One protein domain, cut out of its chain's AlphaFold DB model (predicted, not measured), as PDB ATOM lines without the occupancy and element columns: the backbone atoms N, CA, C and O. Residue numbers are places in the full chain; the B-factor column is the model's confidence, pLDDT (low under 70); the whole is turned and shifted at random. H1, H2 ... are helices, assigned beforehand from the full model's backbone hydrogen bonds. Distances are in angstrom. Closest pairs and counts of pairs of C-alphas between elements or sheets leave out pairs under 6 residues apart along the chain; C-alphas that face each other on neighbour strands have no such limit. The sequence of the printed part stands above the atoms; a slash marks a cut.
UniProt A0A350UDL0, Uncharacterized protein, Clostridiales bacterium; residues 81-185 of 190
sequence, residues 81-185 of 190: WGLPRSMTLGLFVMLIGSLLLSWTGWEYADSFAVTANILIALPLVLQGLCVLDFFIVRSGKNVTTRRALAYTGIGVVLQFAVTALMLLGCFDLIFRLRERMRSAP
ATOM      1  N   TRP A  81     -22.742  14.524 -34.349       90.19
ATOM      2  CA  TRP A  81     -22.102  14.761 -33.067       90.19
ATOM      3  C   TRP A  81     -22.689  13.828 -32.008       90.19
ATOM      4  O   TRP A  81     -23.905  13.639 -31.925       90.19
ATOM      5  N   GLY A  82     -21.812  13.210 -31.227       87.38
ATOM      6  CA  GLY A  82     -22.166  12.196 -30.251       87.38
ATOM      7  C   GLY A  82     -21.247  12.257 -29.043       87.38
ATOM      8  O   GLY A  82     -20.028  12.340 -29.204       87.38
ATOM      9  N   LEU A  83     -21.819  12.162 -27.847       86.62
ATOM     10  CA  LEU A  83     -21.067  11.935 -26.615       86.62
ATOM     11  C   LEU A  83     -20.284  10.607 -26.679       86.62
ATOM     12  O   LEU A  83     -20.877   9.561 -26.966       86.62
ATOM     13  N   PRO A  84     -18.965  10.605 -26.399       83.81
ATOM     14  CA  PRO A  84     -18.186   9.375 -26.366       83.81
ATOM     15  C   PRO A  84     -18.562   8.526 -25.145       83.81
ATOM     16  O   PRO A  84     -18.838   9.051 -24.068       83.81
ATOM     17  N   ARG A  85     -18.501   7.193 -25.285       78.81
ATOM     18  CA  ARG A  85     -18.824   6.240 -24.199       78.81
ATOM     19  C   ARG A  85     -18.000   6.454 -22.928       78.81
ATOM     20  O   ARG A  85     -18.488   6.205 -21.833       78.81
ATOM     21  N   SER A  86     -16.757   6.907 -23.069       82.75
ATOM     22  CA  SER A  86     -15.887   7.209 -21.929       82.75
ATOM     23  C   SER A  86     -16.442   8.335 -21.054       82.75
ATOM     24  O   SER A  86     -16.230   8.332 -19.845       82.75
ATOM     25  N   MET A  87     -17.205   9.265 -21.636       83.69
ATOM     26  CA  MET A  87     -17.803  10.380 -20.906       83.69
ATOM     27  C   MET A  87     -19.024   9.946 -20.088       83.69
ATOM     28  O   MET A  87     -19.315  10.564 -19.070       83.69
ATOM     29  N   THR A  88     -19.694   8.848 -20.457       83.62
ATOM     30  CA  THR A  88     -20.840   8.306 -19.708       83.62
ATOM     31  C   THR A  88     -20.462   7.937 -18.274       83.62
ATOM     32  O   THR A  88     -21.213   8.234 -17.351       83.62
ATOM     33  N   LEU A  89     -19.273   7.354 -18.071       86.44
ATOM     34  CA  LEU A  89     -18.762   7.037 -16.735       86.44
ATOM     35  C   LEU A  89     -18.503   8.314 -15.930       86.44
ATOM     36  O   LEU A  89     -18.912   8.393 -14.779       86.44
ATOM     37  N   GLY A  90     -17.887   9.328 -16.544       87.81
ATOM     38  CA  GLY A  90     -17.644  10.617 -15.890       87.81
ATOM     39  C   GLY A  90     -18.938  11.302 -15.447       87.81
ATOM     40  O   GLY A  90     -19.049  11.715 -14.297       87.81
ATOM     41  N   LEU A  91     -19.946  11.342 -16.324       87.44
ATOM     42  CA  LEU A  91     -21.272  11.883 -16.010       87.44
ATOM     43  C   LEU A  91     -21.950  11.102 -14.873       87.44
ATOM     44  O   LEU A  91     -22.540  11.704 -13.980       87.44
ATOM     45  N   PHE A  92     -21.829   9.773 -14.877       87.94
ATOM     46  CA  PHE A  92     -22.393   8.919 -13.834       87.94
ATOM     47  C   PHE A  92     -21.713   9.136 -12.477       87.94
ATOM     48  O   PHE A  92     -22.394   9.327 -11.473       87.94
ATOM     49  N   VAL A  93     -20.378   9.179 -12.442       90.88
ATOM     50  CA  VAL A  93     -19.611   9.475 -11.222       90.88
ATOM     51  C   VAL A  93     -19.961  10.860 -10.684       90.88
ATOM     52  O   VAL A  93     -20.120  11.018  -9.478       90.88
ATOM     53  N   MET A  94     -20.137  11.848 -11.561       89.88
ATOM     54  CA  MET A  94     -20.516  13.203 -11.166       89.88
ATOM     55  C   MET A  94     -21.919  13.257 -10.546       89.88
ATOM     56  O   MET A  94     -22.112  13.922  -9.530       89.88
ATOM     57  N   LEU A  95     -22.874  12.503 -11.101       88.62
ATOM     58  CA  LEU A  95     -24.229  12.381 -10.560       88.62
ATOM     59  C   LEU A  95     -24.235  11.693  -9.186       88.62
ATOM     60  O   LEU A  95     -24.832  12.206  -8.242       88.62
ATOM     61  N   ILE A  96     -23.547  10.554  -9.057       91.62
ATOM     62  CA  ILE A  96     -23.451   9.819  -7.788       91.62
ATOM     63  C   ILE A  96     -22.711  10.649  -6.739       91.62
ATOM     64  O   ILE A  96     -23.175  10.753  -5.609       91.62
ATOM     65  N   GLY A  97     -21.602  11.292  -7.112       90.38
ATOM     66  CA  GLY A  97     -20.865  12.192  -6.227       90.38
ATOM     67  C   GLY A  97     -21.745  13.334  -5.729       90.38
ATOM     68  O   GLY A  97     -21.786  13.597  -4.532       90.38
ATOM     69  N   SER A  98     -22.527  13.950  -6.619       89.19
ATOM     70  CA  SER A  98     -23.489  14.987  -6.243       89.19
ATOM     71  C   SER A  98     -24.538  14.493  -5.248       89.19
ATOM     72  O   SER A  98     -24.895  15.236  -4.338       89.19
ATOM     73  N   LEU A  99     -25.043  13.272  -5.422       88.19
ATOM     74  CA  LEU A  99     -26.047  12.690  -4.533       88.19
ATOM     75  C   LEU A  99     -25.459  12.333  -3.162       88.19
ATOM     76  O   LEU A  99     -26.096  12.548  -2.140       88.19
ATOM     77  N   LEU A 100     -24.233  11.811  -3.125       90.38
ATOM     78  CA  LEU A 100     -23.557  11.497  -1.868       90.38
ATOM     79  C   LEU A 100     -23.243  12.768  -1.076       90.38
ATOM     80  O   LEU A 100     -23.455  12.798   0.134       90.38
ATOM     81  N   LEU A 101     -22.781  13.829  -1.747       88.25
ATOM     82  CA  LEU A 101     -22.476  15.105  -1.098       88.25
ATOM     83  C   LEU A 101     -23.726  15.755  -0.494       88.25
ATOM     84  O   LEU A 101     -23.630  16.315   0.598       88.25
ATOM     85  N   SER A 102     -24.894  15.642  -1.134       84.44
ATOM     86  CA  SER A 102     -26.136  16.196  -0.575       84.44
ATOM     87  C   SER A 102     -26.550  15.527   0.738       84.44
ATOM     88  O   SER A 102     -27.150  16.175   1.590       84.44
ATOM     89  N   TRP A 103     -26.159  14.271   0.970       86.19
ATOM     90  CA  TRP A 103     -26.425  13.565   2.229       86.19
ATOM     91  C   TRP A 103     -25.475  13.940   3.369       86.19
ATOM     92  O   TRP A 103     -25.773  13.656   4.527       86.19
ATOM     93  N   THR A 104     -24.347  14.593   3.079       84.94
ATOM     94  CA  THR A 104     -23.358  14.972   4.107       84.94
ATOM     95  C   THR A 104     -23.735  16.223   4.904       84.94
ATOM     96  O   THR A 104     -23.072  16.532   5.891       84.94
ATOM     97  N   GLY A 105     -24.777  16.958   4.492       78.38
ATOM     98  CA  GLY A 105     -25.178  18.218   5.130       78.38
ATOM     99  C   GLY A 105     -24.162  19.356   4.952       78.38
ATOM    100  O   GLY A 105     -24.186  20.328   5.703       78.38
ATOM    101  N   TRP A 106     -23.244  19.232   3.990       81.75
ATOM    102  CA  TRP A 106     -22.216  20.235   3.725       81.75
ATOM    103  C   TRP A 106     -22.823  21.532   3.161       81.75
ATOM    104  O   TRP A 106     -23.625  21.474   2.232       81.75
ATOM    105  N   GLU A 107     -22.395  22.701   3.666       76.56
ATOM    106  CA  GLU A 107     -22.923  24.034   3.285       76.56
ATOM    107  C   GLU A 107     -22.894  24.285   1.764       76.56
ATOM    108  O   GLU A 107     -23.727  25.012   1.233       76.56
ATOM    109  N   TYR A 108     -21.966  23.650   1.039       77.81
ATOM    110  CA  TYR A 108     -21.801  23.814  -0.409       77.81
ATOM    111  C   TYR A 108     -22.389  22.673  -1.250       77.81
ATOM    112  O   TYR A 108     -22.241  22.685  -2.477       77.81
ATOM    113  N   ALA A 109     -23.054  21.692  -0.634       82.44
ATOM    114  CA  ALA A 109     -23.578  20.527  -1.343       82.44
ATOM    115  C   ALA A 109     -24.590  20.911  -2.435       82.44
ATOM    116  O   ALA A 109     -24.509  20.397  -3.551       82.44
ATOM    117  N   ASP A 110     -25.468  21.879  -2.162       80.19
ATOM    118  CA  ASP A 110     -26.453  22.368  -3.134       80.19
ATOM    119  C   ASP A 110     -25.783  23.044  -4.335       80.19
ATOM    120  O   ASP A 110     -26.148  22.807  -5.487       80.19
ATOM    121  N   SER A 111     -24.733  23.834  -4.088       80.44
ATOM    122  CA  SER A 111     -23.960  24.487  -5.154       80.44
ATOM    123  C   SER A 111     -23.245  23.463  -6.038       80.44
ATOM    124  O   SER A 111     -23.222  23.593  -7.267       80.44
ATOM    125  N   PHE A 112     -22.690  22.411  -5.431       83.81
ATOM    126  CA  PHE A 112     -22.087  21.304  -6.169       83.81
ATOM    127  C   PHE A 112     -23.133  20.552  -7.001       83.81
ATOM    128  O   PHE A 112     -22.888  20.267  -8.173       83.81
ATOM    129  N   ALA A 113     -24.314  20.295  -6.437       85.81
ATOM    130  CA  ALA A 113     -25.392  19.601  -7.130       85.81
ATOM    131  C   ALA A 113     -25.924  20.384  -8.333       85.81
ATOM    132  O   ALA A 113     -26.105  19.824  -9.415       85.81
ATOM    133  N   VAL A 114     -26.096  21.698  -8.189       84.44
ATOM    134  CA  VAL A 114     -26.428  22.591  -9.304       84.44
ATOM    135  C   VAL A 114     -25.356  22.526 -10.394       84.44
ATOM    136  O   VAL A 114     -25.674  22.386 -11.574       84.44
ATOM    137  N   THR A 115     -24.083  22.576 -10.005       86.50
ATOM    138  CA  THR A 115     -22.955  22.523 -10.945       86.50
ATOM    139  C   THR A 115     -22.931  21.202 -11.716       86.50
ATOM    140  O   THR A 115     -22.830  21.201 -12.944       86.50
ATOM    141  N   ALA A 116     -23.078  20.076 -11.013       89.06
ATOM    142  CA  ALA A 116     -23.175  18.750 -11.612       89.06
ATOM    143  C   ALA A 116     -24.355  18.665 -12.585       89.06
ATOM    144  O   ALA A 116     -24.181  18.228 -13.722       89.06
ATOM    145  N   ASN A 117     -25.530  19.158 -12.185       88.81
ATOM    146  CA  ASN A 117     -26.711  19.181 -13.041       88.81
ATOM    147  C   ASN A 117     -26.477  19.974 -14.327       88.81
ATOM    148  O   ASN A 117     -26.802  19.473 -15.399       88.81
ATOM    149  N   ILE A 118     -25.875  21.165 -14.263       87.88
ATOM    150  CA  ILE A 118     -25.589  21.973 -15.460       87.88
ATOM    151  C   ILE A 118     -24.605  21.242 -16.387       87.88
ATOM    152  O   ILE A 118     -24.848  21.138 -17.592       87.88
ATOM    153  N   LEU A 119     -23.520  20.697 -15.829       88.38
ATOM    154  CA  LEU A 119     -22.477  20.015 -16.600       88.38
ATOM    155  C   LEU A 119     -22.947  18.694 -17.218       88.38
ATOM    156  O   LEU A 119     -22.446  18.309 -18.273       88.38
ATOM    157  N   ILE A 120     -23.925  18.025 -16.605       90.44
ATOM    158  CA  ILE A 120     -24.565  16.827 -17.159       90.44
ATOM    159  C   ILE A 120     -25.647  17.199 -18.180       90.44
ATOM    160  O   ILE A 120     -25.723  16.600 -19.257       90.44
ATOM    161  N   ALA A 121     -26.471  18.201 -17.873       89.38
ATOM    162  CA  ALA A 121     -27.595  18.613 -18.702       89.38
ATOM    163  C   ALA A 121     -27.144  19.153 -20.060       89.38
ATOM    164  O   ALA A 121     -27.685  18.741 -21.082       89.38
ATOM    165  N   LEU A 122     -26.145  20.041 -20.091       89.12
ATOM    166  CA  LEU A 122     -25.669  20.681 -21.321       89.12
ATOM    167  C   LEU A 122     -25.331  19.682 -22.445       89.12
ATOM    168  O   LEU A 122     -25.916  19.787 -23.528       89.12
ATOM    169  N   PRO A 123     -24.438  18.698 -22.236       90.25
ATOM    170  CA  PRO A 123     -24.084  17.765 -23.294       90.25
ATOM    171  C   PRO A 123     -25.232  16.807 -23.648       90.25
ATOM    172  O   PRO A 123     -25.352  16.426 -24.812       90.25
ATOM    173  N   LEU A 124     -26.104  16.444 -22.699       92.19
ATOM    174  CA  LEU A 124     -27.280  15.606 -22.976       92.19
ATOM    175  C   LEU A 124     -28.346  16.344 -23.793       92.19
ATOM    176  O   LEU A 124     -28.904  15.771 -24.725       92.19
ATOM    177  N   VAL A 125     -28.603  17.619 -23.499       92.81
ATOM    178  CA  VAL A 125     -29.506  18.463 -24.295       92.81
ATOM    179  C   VAL A 125     -28.950  18.639 -25.706       92.81
ATOM    180  O   VAL A 125     -29.691  18.492 -26.680       92.81
ATOM    181  N   LEU A 126     -27.639  18.878 -25.835       92.12
ATOM    182  CA  LEU A 126     -26.976  18.966 -27.135       92.12
ATOM    183  C   LEU A 126     -27.114  17.655 -27.924       92.12
ATOM    184  O   LEU A 126     -27.495  17.681 -29.092       92.12
ATOM    185  N   GLN A 127     -26.896  16.508 -27.272       93.00
ATOM    186  CA  GLN A 127     -27.112  15.184 -27.861       93.00
ATOM    187  C   GLN A 127     -28.563  15.010 -28.335       93.00
ATOM    188  O   GLN A 127     -28.789  14.556 -29.456       93.00
ATOM    189  N   GLY A 128     -29.545  15.401 -27.516       93.44
ATOM    190  CA  GLY A 128     -30.965  15.363 -27.869       93.44
ATOM    191  C   GLY A 128     -31.283  16.202 -29.108       93.44
ATOM    192  O   GLY A 128     -31.979  15.737 -30.012       93.44
ATOM    193  N   LEU A 129     -30.703  17.402 -29.217       93.88
ATOM    194  CA  LEU A 129     -30.821  18.244 -30.411       93.88
ATOM    195  C   LEU A 129     -30.221  17.574 -31.655       93.88
ATOM    196  O   LEU A 129     -30.823  17.636 -32.730       93.88
ATOM    197  N   CYS A 130     -29.079  16.893 -31.528       93.31
ATOM    198  CA  CYS A 130     -28.484  16.136 -32.633       93.31
ATOM    199  C   CYS A 130     -29.380  14.970 -33.089       93.31
ATOM    200  O   CYS A 130     -29.448  14.677 -34.285       93.31
ATOM    201  N   VAL A 131     -30.075  14.312 -32.156       93.19
ATOM    202  CA  VAL A 131     -31.036  13.234 -32.448       93.19
ATOM    203  C   VAL A 131     -32.257  13.772 -33.184       93.19
ATOM    204  O   VAL A 131     -32.649  13.203 -34.204       93.19
ATOM    205  N   LEU A 132     -32.821  14.894 -32.737       93.00
ATOM    206  CA  LEU A 132     -33.916  15.551 -33.454       93.00
ATOM    207  C   LEU A 132     -33.501  15.959 -34.869       93.00
ATOM    208  O   LEU A 132     -34.218  15.664 -35.825       93.00
ATOM    209  N   ASP A 133     -32.325  16.572 -35.024       92.44
ATOM    210  CA  ASP A 133     -31.807  16.961 -36.339       92.44
ATOM    211  C   ASP A 133     -31.646  15.754 -37.273       92.44
ATOM    212  O   ASP A 133     -32.005  15.811 -38.452       92.44
ATOM    213  N   PHE A 134     -31.160  14.630 -36.735       91.81
ATOM    214  CA  PHE A 134     -31.056  13.373 -37.467       91.81
ATOM    215  C   PHE A 134     -32.421  12.892 -37.979       91.81
ATOM    216  O   PHE A 134     -32.537  12.556 -39.159       91.81
ATOM    217  N   PHE A 135     -33.461  12.896 -37.140       90.19
ATOM    218  CA  PHE A 135     -34.803  12.468 -37.546       90.19
ATOM    219  C   PHE A 135     -35.453  13.407 -38.564       90.19
ATOM    220  O   PHE A 135     -36.057  12.932 -39.530       90.19
ATOM    221  N   ILE A 136     -35.291  14.724 -38.402       90.19
ATOM    222  CA  ILE A 136     -35.833  15.709 -39.347       90.19
ATOM    223  C   ILE A 136     -35.243  15.486 -40.740       90.19
ATOM    224  O   ILE A 136     -35.978  15.463 -41.728       90.19
ATOM    225  N   VAL A 137     -33.927  15.283 -40.823       88.88
ATOM    226  CA  VAL A 137     -33.259  15.076 -42.110       88.88
ATOM    227  C   VAL A 137     -33.586  13.706 -42.693       88.88
ATOM    228  O   VAL A 137     -33.844  13.601 -43.890       88.88
ATOM    229  N   ARG A 138     -33.642  12.665 -41.856       84.94
ATOM    230  CA  ARG A 138     -34.029  11.315 -42.286       84.94
ATOM    231  C   ARG A 138     -35.426  11.278 -42.905       84.94
ATOM    232  O   ARG A 138     -35.658  10.482 -43.805       84.94
ATOM    233  N   SER A 139     -36.345  12.135 -42.460       84.69
ATOM    234  CA  SER A 139     -37.695  12.197 -43.030       84.69
ATOM    235  C   SER A 139     -37.740  12.735 -44.471       84.69
ATOM    236  O   SER A 139     -38.791  12.622 -45.099       84.69
ATOM    237  N   GLY A 140     -36.670  13.348 -44.989       78.00
ATOM    238  CA  GLY A 140     -36.520  13.754 -46.396       78.00
ATOM    239  C   GLY A 140     -37.418  14.899 -46.897       78.00
ATOM    240  O   GLY A 140     -37.055  15.576 -47.854       78.00
ATOM    241  N   LYS A 141     -38.560  15.176 -46.256       76.75
ATOM    242  CA  LYS A 141     -39.544  16.183 -46.693       76.75
ATOM    243  C   LYS A 141     -39.355  17.523 -45.978       76.75
ATOM    244  O   LYS A 141     -39.337  17.562 -44.748       76.75
ATOM    245  N   ASN A 142     -39.280  18.619 -46.742       84.00
ATOM    246  CA  ASN A 142     -39.222  20.009 -46.253       84.00
ATOM    247  C   ASN A 142     -38.238  20.215 -45.089       84.00
ATOM    248  O   ASN A 142     -38.553  20.881 -44.102       84.00
ATOM    249  N   VAL A 143     -37.045  19.621 -45.199       86.62
ATOM    250  CA  VAL A 143     -36.045  19.561 -44.120       86.62
ATOM    251  C   VAL A 143     -35.733  20.953 -43.569       86.62
ATOM    252  O   VAL A 143     -35.763  21.142 -42.359       86.62
ATOM    253  N   THR A 144     -35.500  21.946 -44.432       88.69
ATOM    254  CA  THR A 144     -35.191  23.321 -44.006       88.69
ATOM    255  C   THR A 144     -36.328  23.939 -43.195       88.69
ATOM    256  O   THR A 144     -36.094  24.435 -42.093       88.69
ATOM    257  N   THR A 145     -37.567  23.846 -43.685       89.06
ATOM    258  CA  THR A 145     -38.753  24.385 -43.003       89.06
ATOM    259  C   THR A 145     -39.005  23.681 -41.674       89.06
ATOM    260  O   THR A 145     -39.269  24.334 -40.670       89.06
ATOM    261  N   ARG A 146     -38.873  22.350 -41.630       89.00
ATOM    262  CA  ARG A 146     -39.053  21.568 -40.401       89.00
ATOM    263  C   ARG A 146     -37.970  21.847 -39.369       89.00
ATOM    264  O   ARG A 146     -38.293  21.923 -38.193       89.00
ATOM    265  N   ARG A 147     -36.712  22.031 -39.787       91.00
ATOM    266  CA  ARG A 147     -35.625  22.444 -38.883       91.00
ATOM    267  C   ARG A 147     -35.911  23.812 -38.281       91.00
ATOM    268  O   ARG A 147     -35.830  23.951 -37.068       91.00
ATOM    269  N   ALA A 148     -36.292  24.785 -39.111       91.12
ATOM    270  CA  ALA A 148     -36.648  26.117 -38.637       91.12
ATOM    271  C   ALA A 148     -37.816  26.057 -37.642       91.12
ATOM    272  O   ALA A 148     -37.695  26.561 -36.534       91.12
ATOM    273  N   LEU A 149     -38.904  25.362 -37.989       91.31
ATOM    274  CA  LEU A 149     -40.063  25.217 -37.107       91.31
ATOM    275  C   LEU A 149     -39.714  24.488 -35.803       91.31
ATOM    276  O   LEU A 149     -40.139  24.922 -34.737       91.31
ATOM    277  N   ALA A 150     -38.930  23.410 -35.872       89.94
ATOM    278  CA  ALA A 150     -38.521  22.649 -34.697       89.94
ATOM    279  C   ALA A 150     -37.647  23.489 -33.761       89.94
ATOM    280  O   ALA A 150     -37.902  23.512 -32.563       89.94
ATOM    281  N   TYR A 151     -36.652  24.208 -34.281       92.12
ATOM    282  CA  TYR A 151     -35.784  25.048 -33.452       92.12
ATOM    283  C   TYR A 151     -36.514  26.265 -32.891       92.12
ATOM    284  O   TYR A 151     -36.337  26.575 -31.715       92.12
ATOM    285  N   THR A 152     -37.390  26.900 -33.672       91.38
ATOM    286  CA  THR A 152     -38.256  27.973 -33.168       91.38
ATOM    287  C   THR A 152     -39.198  27.448 -32.086       91.38
ATOM    288  O   THR A 152     -39.295  28.049 -31.023       91.38
ATOM    289  N   GLY A 153     -39.837  26.295 -32.302       90.50
ATOM    290  CA  GLY A 153     -40.716  25.664 -31.318       90.50
ATOM    291  C   GLY A 153     -39.983  25.288 -30.031       90.50
ATOM    292  O   GLY A 153     -40.452  25.600 -28.942       90.50
ATOM    293  N   ILE A 154     -38.791  24.696 -30.138       91.56
ATOM    294  CA  ILE A 154     -37.936  24.409 -28.979       91.56
ATOM    295  C   ILE A 154     -37.553  25.701 -28.255       91.56
ATOM    296  O   ILE A 154     -37.564  25.717 -27.032       91.56
ATOM    297  N   GLY A 155     -37.252  26.784 -28.975       89.19
ATOM    298  CA  GLY A 155     -36.947  28.084 -28.373       89.19
ATOM    299  C   GLY A 155     -38.126  28.677 -27.597       89.19
ATOM    300  O   GLY A 155     -37.941  29.154 -26.483       89.19
ATOM    301  N   VAL A 156     -39.342  28.598 -28.147       90.88
ATOM    302  CA  VAL A 156     -40.566  29.102 -27.494       90.88
ATOM    303  C   VAL A 156     -40.905  28.296 -26.241       90.88
ATOM    304  O   VAL A 156     -41.304  28.859 -25.227       90.88
ATOM    305  N   VAL A 157     -40.731  26.976 -26.295       90.25
ATOM    306  CA  VAL A 157     -41.147  26.053 -25.229       90.25
ATOM    307  C   VAL A 157     -39.934  25.528 -24.445       90.25
ATOM    308  O   VAL A 157     -39.977  24.444 -23.862       90.25
ATOM    309  N   LEU A 158     -38.834  26.292 -24.425       83.00
ATOM    310  CA  LEU A 158     -37.510  25.837 -23.986       83.00
ATOM    311  C   LEU A 158     -37.533  25.196 -22.599       83.00
ATOM    312  O   LEU A 158     -36.992  24.107 -22.422       83.00
ATOM    313  N   GLN A 159     -38.217  25.821 -21.640       82.62
ATOM    314  CA  GLN A 159     -38.284  25.333 -20.262       82.62
ATOM    315  C   GLN A 159     -38.867  23.914 -20.156       82.62
ATOM    316  O   GLN A 159     -38.397  23.123 -19.344       82.62
ATOM    317  N   PHE A 160     -39.834  23.558 -21.006       85.75
ATOM    318  CA  PHE A 160     -40.396  22.203 -21.044       85.75
ATOM    319  C   PHE A 160     -39.611  21.280 -21.985       85.75
ATOM    320  O   PHE A 160     -39.510  20.075 -21.746       85.75
ATOM    321  N   ALA A 161     -39.020  21.836 -23.046       88.31
ATOM    322  CA  ALA A 161     -38.249  21.083 -24.026       88.31
ATOM    323  C   ALA A 161     -36.925  20.555 -23.455       88.31
ATOM    324  O   ALA A 161     -36.490  19.482 -23.862       88.31
ATOM    325  N   VAL A 162     -36.297  21.258 -22.503       88.25
ATOM    326  CA  VAL A 162     -35.007  20.861 -21.907       88.25
ATOM    327  C   VAL A 162     -35.060  19.444 -21.333       88.25
ATOM    328  O   VAL A 162     -34.197  18.630 -21.660       88.25
ATOM    329  N   THR A 163     -36.086  19.109 -20.547       89.38
ATOM    330  CA  THR A 163     -36.224  17.767 -19.959       89.38
ATOM    331  C   THR A 163     -36.430  16.703 -21.035       89.38
ATOM    332  O   THR A 163     -35.777  15.661 -21.010       89.38
ATOM    333  N   ALA A 164     -37.280  16.973 -22.030       90.75
ATOM    334  CA  ALA A 164     -37.521  16.045 -23.133       90.75
ATOM    335  C   ALA A 164     -36.256  15.810 -23.979       90.75
ATOM    336  O   ALA A 164     -35.942  14.672 -24.328       90.75
ATOM    337  N   LEU A 165     -35.497  16.871 -24.269       93.06
ATOM    338  CA  LEU A 165     -34.226  16.808 -24.992       93.06
ATOM    339  C   LEU A 165     -33.165  16.042 -24.208       93.06
ATOM    340  O   LEU A 165     -32.456  15.222 -24.787       93.06
ATOM    341  N   MET A 166     -33.072  16.274 -22.899       92.50
ATOM    342  CA  MET A 166     -32.140  15.565 -22.027       92.50
ATOM    343  C   MET A 166     -32.440  14.065 -21.995       92.50
ATOM    344  O   MET A 166     -31.527  13.254 -22.158       92.50
ATOM    345  N   LEU A 167     -33.717  13.690 -21.851       92.38
ATOM    346  CA  LEU A 167     -34.147  12.294 -21.924       92.38
ATOM    347  C   LEU A 167     -33.805  11.695 -23.287       92.38
ATOM    348  O   LEU A 167     -33.188  10.636 -23.339       92.38
ATOM    349  N   LEU A 168     -34.130  12.382 -24.384       93.44
ATOM    350  CA  LEU A 168     -33.811  11.923 -25.736       93.44
ATOM    351  C   LEU A 168     -32.301  11.718 -25.940       93.44
ATOM    352  O   LEU A 168     -31.885  10.715 -26.524       93.44
ATOM    353  N   GLY A 169     -31.477  12.636 -25.433       92.00
ATOM    354  CA  GLY A 169     -30.022  12.519 -25.446       92.00
ATOM    355  C   GLY A 169     -29.524  11.321 -24.638       92.00
ATOM    356  O   GLY A 169     -28.664  10.578 -25.108       92.00
ATOM    357  N   CYS A 170     -30.106  11.083 -23.462       91.31
ATOM    358  CA  CYS A 170     -29.812   9.917 -22.629       91.31
ATOM    359  C   CYS A 170     -30.208   8.603 -23.327       91.31
ATOM    360  O   CYS A 170     -29.417   7.661 -23.383       91.31
ATOM    361  N   PHE A 171     -31.392   8.560 -23.947       91.69
ATOM    362  CA  PHE A 171     -31.851   7.417 -24.738       91.69
ATOM    363  C   PHE A 171     -30.889   7.099 -25.885       91.69
ATOM    364  O   PHE A 171     -30.527   5.939 -26.076       91.69
ATOM    365  N   ASP A 172     -30.428   8.100 -26.637       91.94
ATOM    366  CA  ASP A 172     -29.450   7.873 -27.705       91.94
ATOM    367  C   ASP A 172     -28.084   7.430 -27.160       91.94
ATOM    368  O   ASP A 172     -27.449   6.562 -27.756       91.94
ATOM    369  N   LEU A 173     -27.659   7.949 -26.004       88.94
ATOM    370  CA  LEU A 173     -26.410   7.547 -25.352       88.94
ATOM    371  C   LEU A 173     -26.417   6.064 -24.935       88.94
ATOM    372  O   LEU A 173     -25.421   5.367 -25.136       88.94
ATOM    373  N   ILE A 174     -27.538   5.575 -24.394       87.81
ATOM    374  CA  ILE A 174     -27.695   4.190 -23.918       87.81
ATOM    375  C   ILE A 174     -27.983   3.233 -25.083       87.81
ATOM    376  O   ILE A 174     -27.299   2.222 -25.254       87.81
ATOM    377  N   PHE A 175     -28.990   3.542 -25.903       87.62
ATOM    378  CA  PHE A 175     -29.522   2.620 -26.912       87.62
ATOM    379  C   PHE A 175     -28.920   2.799 -28.304       87.62
ATOM    380  O   PHE A 175     -29.151   1.948 -29.167       87.62
ATOM    381  N   ARG A 176     -28.146   3.867 -28.540       85.50
ATOM    382  CA  ARG A 176     -27.530   4.181 -29.840       85.50
ATOM    383  C   ARG A 176     -28.560   4.246 -30.960       85.50
ATOM    384  O   ARG A 176     -28.401   3.645 -32.026       85.50
ATOM    385  N   LEU A 177     -29.642   4.973 -30.693       85.19
ATOM    386  CA  LEU A 177     -30.798   5.074 -31.575       85.19
ATOM    387  C   LEU A 177     -30.386   5.510 -32.987       85.19
ATOM    388  O   LEU A 177     -30.788   4.880 -33.965       85.19
ATOM    389  N   ARG A 178     -29.525   6.529 -33.108       88.69
ATOM    390  CA  ARG A 178     -29.048   7.009 -34.415       88.69
ATOM    391  C   ARG A 178     -28.238   5.970 -35.187       88.69
ATOM    392  O   ARG A 178     -28.404   5.876 -36.401       88.69
ATOM    393  N   GLU A 179     -27.383   5.193 -34.522       85.81
ATOM    394  CA  GLU A 179     -26.589   4.140 -35.177       85.81
ATOM    395  C   GLU A 179     -27.495   3.016 -35.693       85.81
ATOM    396  O   GLU A 179     -27.403   2.640 -36.858       85.81
ATOM    397  N   ARG A 180     -28.432   2.542 -34.862       85.00
ATOM    398  CA  ARG A 180     -29.375   1.471 -35.227       85.00
ATOM    399  C   ARG A 180     -30.321   1.879 -36.349       85.00
ATOM    400  O   ARG A 180     -30.624   1.089 -37.239       85.00
ATOM    401  N   MET A 181     -30.781   3.127 -36.328       84.25
ATOM    402  CA  MET A 181     -31.676   3.621 -37.366       84.25
ATOM    403  C   MET A 181     -30.936   3.802 -38.690       84.25
ATOM    404  O   MET A 181     -31.526   3.555 -39.734       84.25
ATOM    405  N   ARG A 182     -29.648   4.172 -38.709       81.12
ATOM    406  CA  ARG A 182     -28.877   4.263 -39.970       81.12
ATOM    407  C   ARG A 182     -28.850   2.959 -40.765       81.12
ATOM    408  O   ARG A 182     -28.845   3.036 -41.985       81.12
ATOM    409  N   SER A 183     -28.871   1.806 -40.099       72.94
ATOM    410  CA  SER A 183     -28.961   0.496 -40.759       72.94
ATOM    411  C   SER A 183     -30.365   0.123 -41.251       72.94
ATOM    412  O   SER A 183     -30.490  -0.787 -42.061       72.94
ATOM    413  N   ALA A 184     -31.422   0.798 -40.787       72.19
ATOM    414  CA  ALA A 184     -32.789   0.554 -41.247       72.19
ATOM    415  C   ALA A 184     -33.097   1.374 -42.519       72.19
ATOM    416  O   ALA A 184     -32.628   2.517 -42.613       72.19
ATOM    417  N   PRO A 185     -33.910   0.863 -43.466       63.06
ATOM    418  CA  PRO A 185     -34.327   1.629 -44.638       63.06
ATOM    419  C   PRO A 185     -35.083   2.916 -44.235       63.06
ATOM    420  O   PRO A 185     -35.706   2.974 -43.164       63.06
TER     421      PRO A 185
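Overview. This is residues 81 to 185 of the 190 residues of an uncharacterized protein of Clostridiales bacterium (UniProt A0A350UDL0). A long helix, H2, makes the long axis of a flat zigzag: H1 folds back along its first part on one side, H3 folds back from its other end on the opposite side, and H4 crosses the middle of H2 nearly at a right angle. The short H5 follows at the end of H4 and turns to run the same way as H2. The printed part has 105 residues, with five named helices in the order H1, H2, H3, H4, H5 and no named strand; its class is all helix. The whole is loose, with a radius of gyration of the C-alphas of 16.5 A, and spans 54 by 32 by 15 A.

Arrangement. H1, residues 85 to 103, touches residues 109 to 120 of H2, residues 109 to 138; the closest C-alphas are those of Ser 98 and Ala 113, 5.1 A apart. This helical hairpin runs opposite ways at a shallow tilt of 33 degrees, only just short of steep. H2 is the hub, touching three helices. With residues 133 to 137 it touches residues 143 to 147 of H3, residues 143 to 156, in a second helical hairpin at a shallow tilt of 25 degrees; the closest C-alphas, of Val 137 and Val 143, are 5.6 A apart. H4, residues 158 to 175, touches residues 121 to 131 of H2 and is about perpendicular to it at 77 degrees, the closest C-alphas being those of Gly 128 and Gly 169, 3.9 A apart. H4 is close to but not clearly touching H3, with the C-alphas of Ile 154 and Ala 161 closest at 6.0 A, and likewise H1, with those of Arg 85 and Leu 173 closest at 7.8 A. H5, residues 177 to 182, is close to but not clearly touching H2; the closest C-alphas, of Val 131 and Arg 178, are 6.8 A apart. H1 and H3 are apart. Each O i to N i+4 pair is within hydrogen-bond range in H3 and H5; the counts are 12 of 15 in H1, 25 of 26 in H2 and 12 of 14 in H4.

Along the chain. H1 begins at C-alpha 85, (-18.824, 6.240, -24.199), and is 28.5 A long from first to last C-alpha. H2 measures 43.2 A, from C-alpha 109 at (-23.578, 20.527, -1.343) to C-alpha 138. H3 measures 19.7 A and H4 24.7 A. H5 measures 8.7 A and ends at C-alpha 182, (-28.877, 4.263, -39.970).

Size, cuts and confidence. The two C-alphas farthest apart are those of Glu 107 and Pro 185, at 54.1 A. The printed part has no cut, and its four links are tight. Residues 103 to 108 stand free, as do residues 155 to 160, of which 158 to 160 belong to H4. The mean pLDDT of the printed part is 87.3, and residue 185 is under 70.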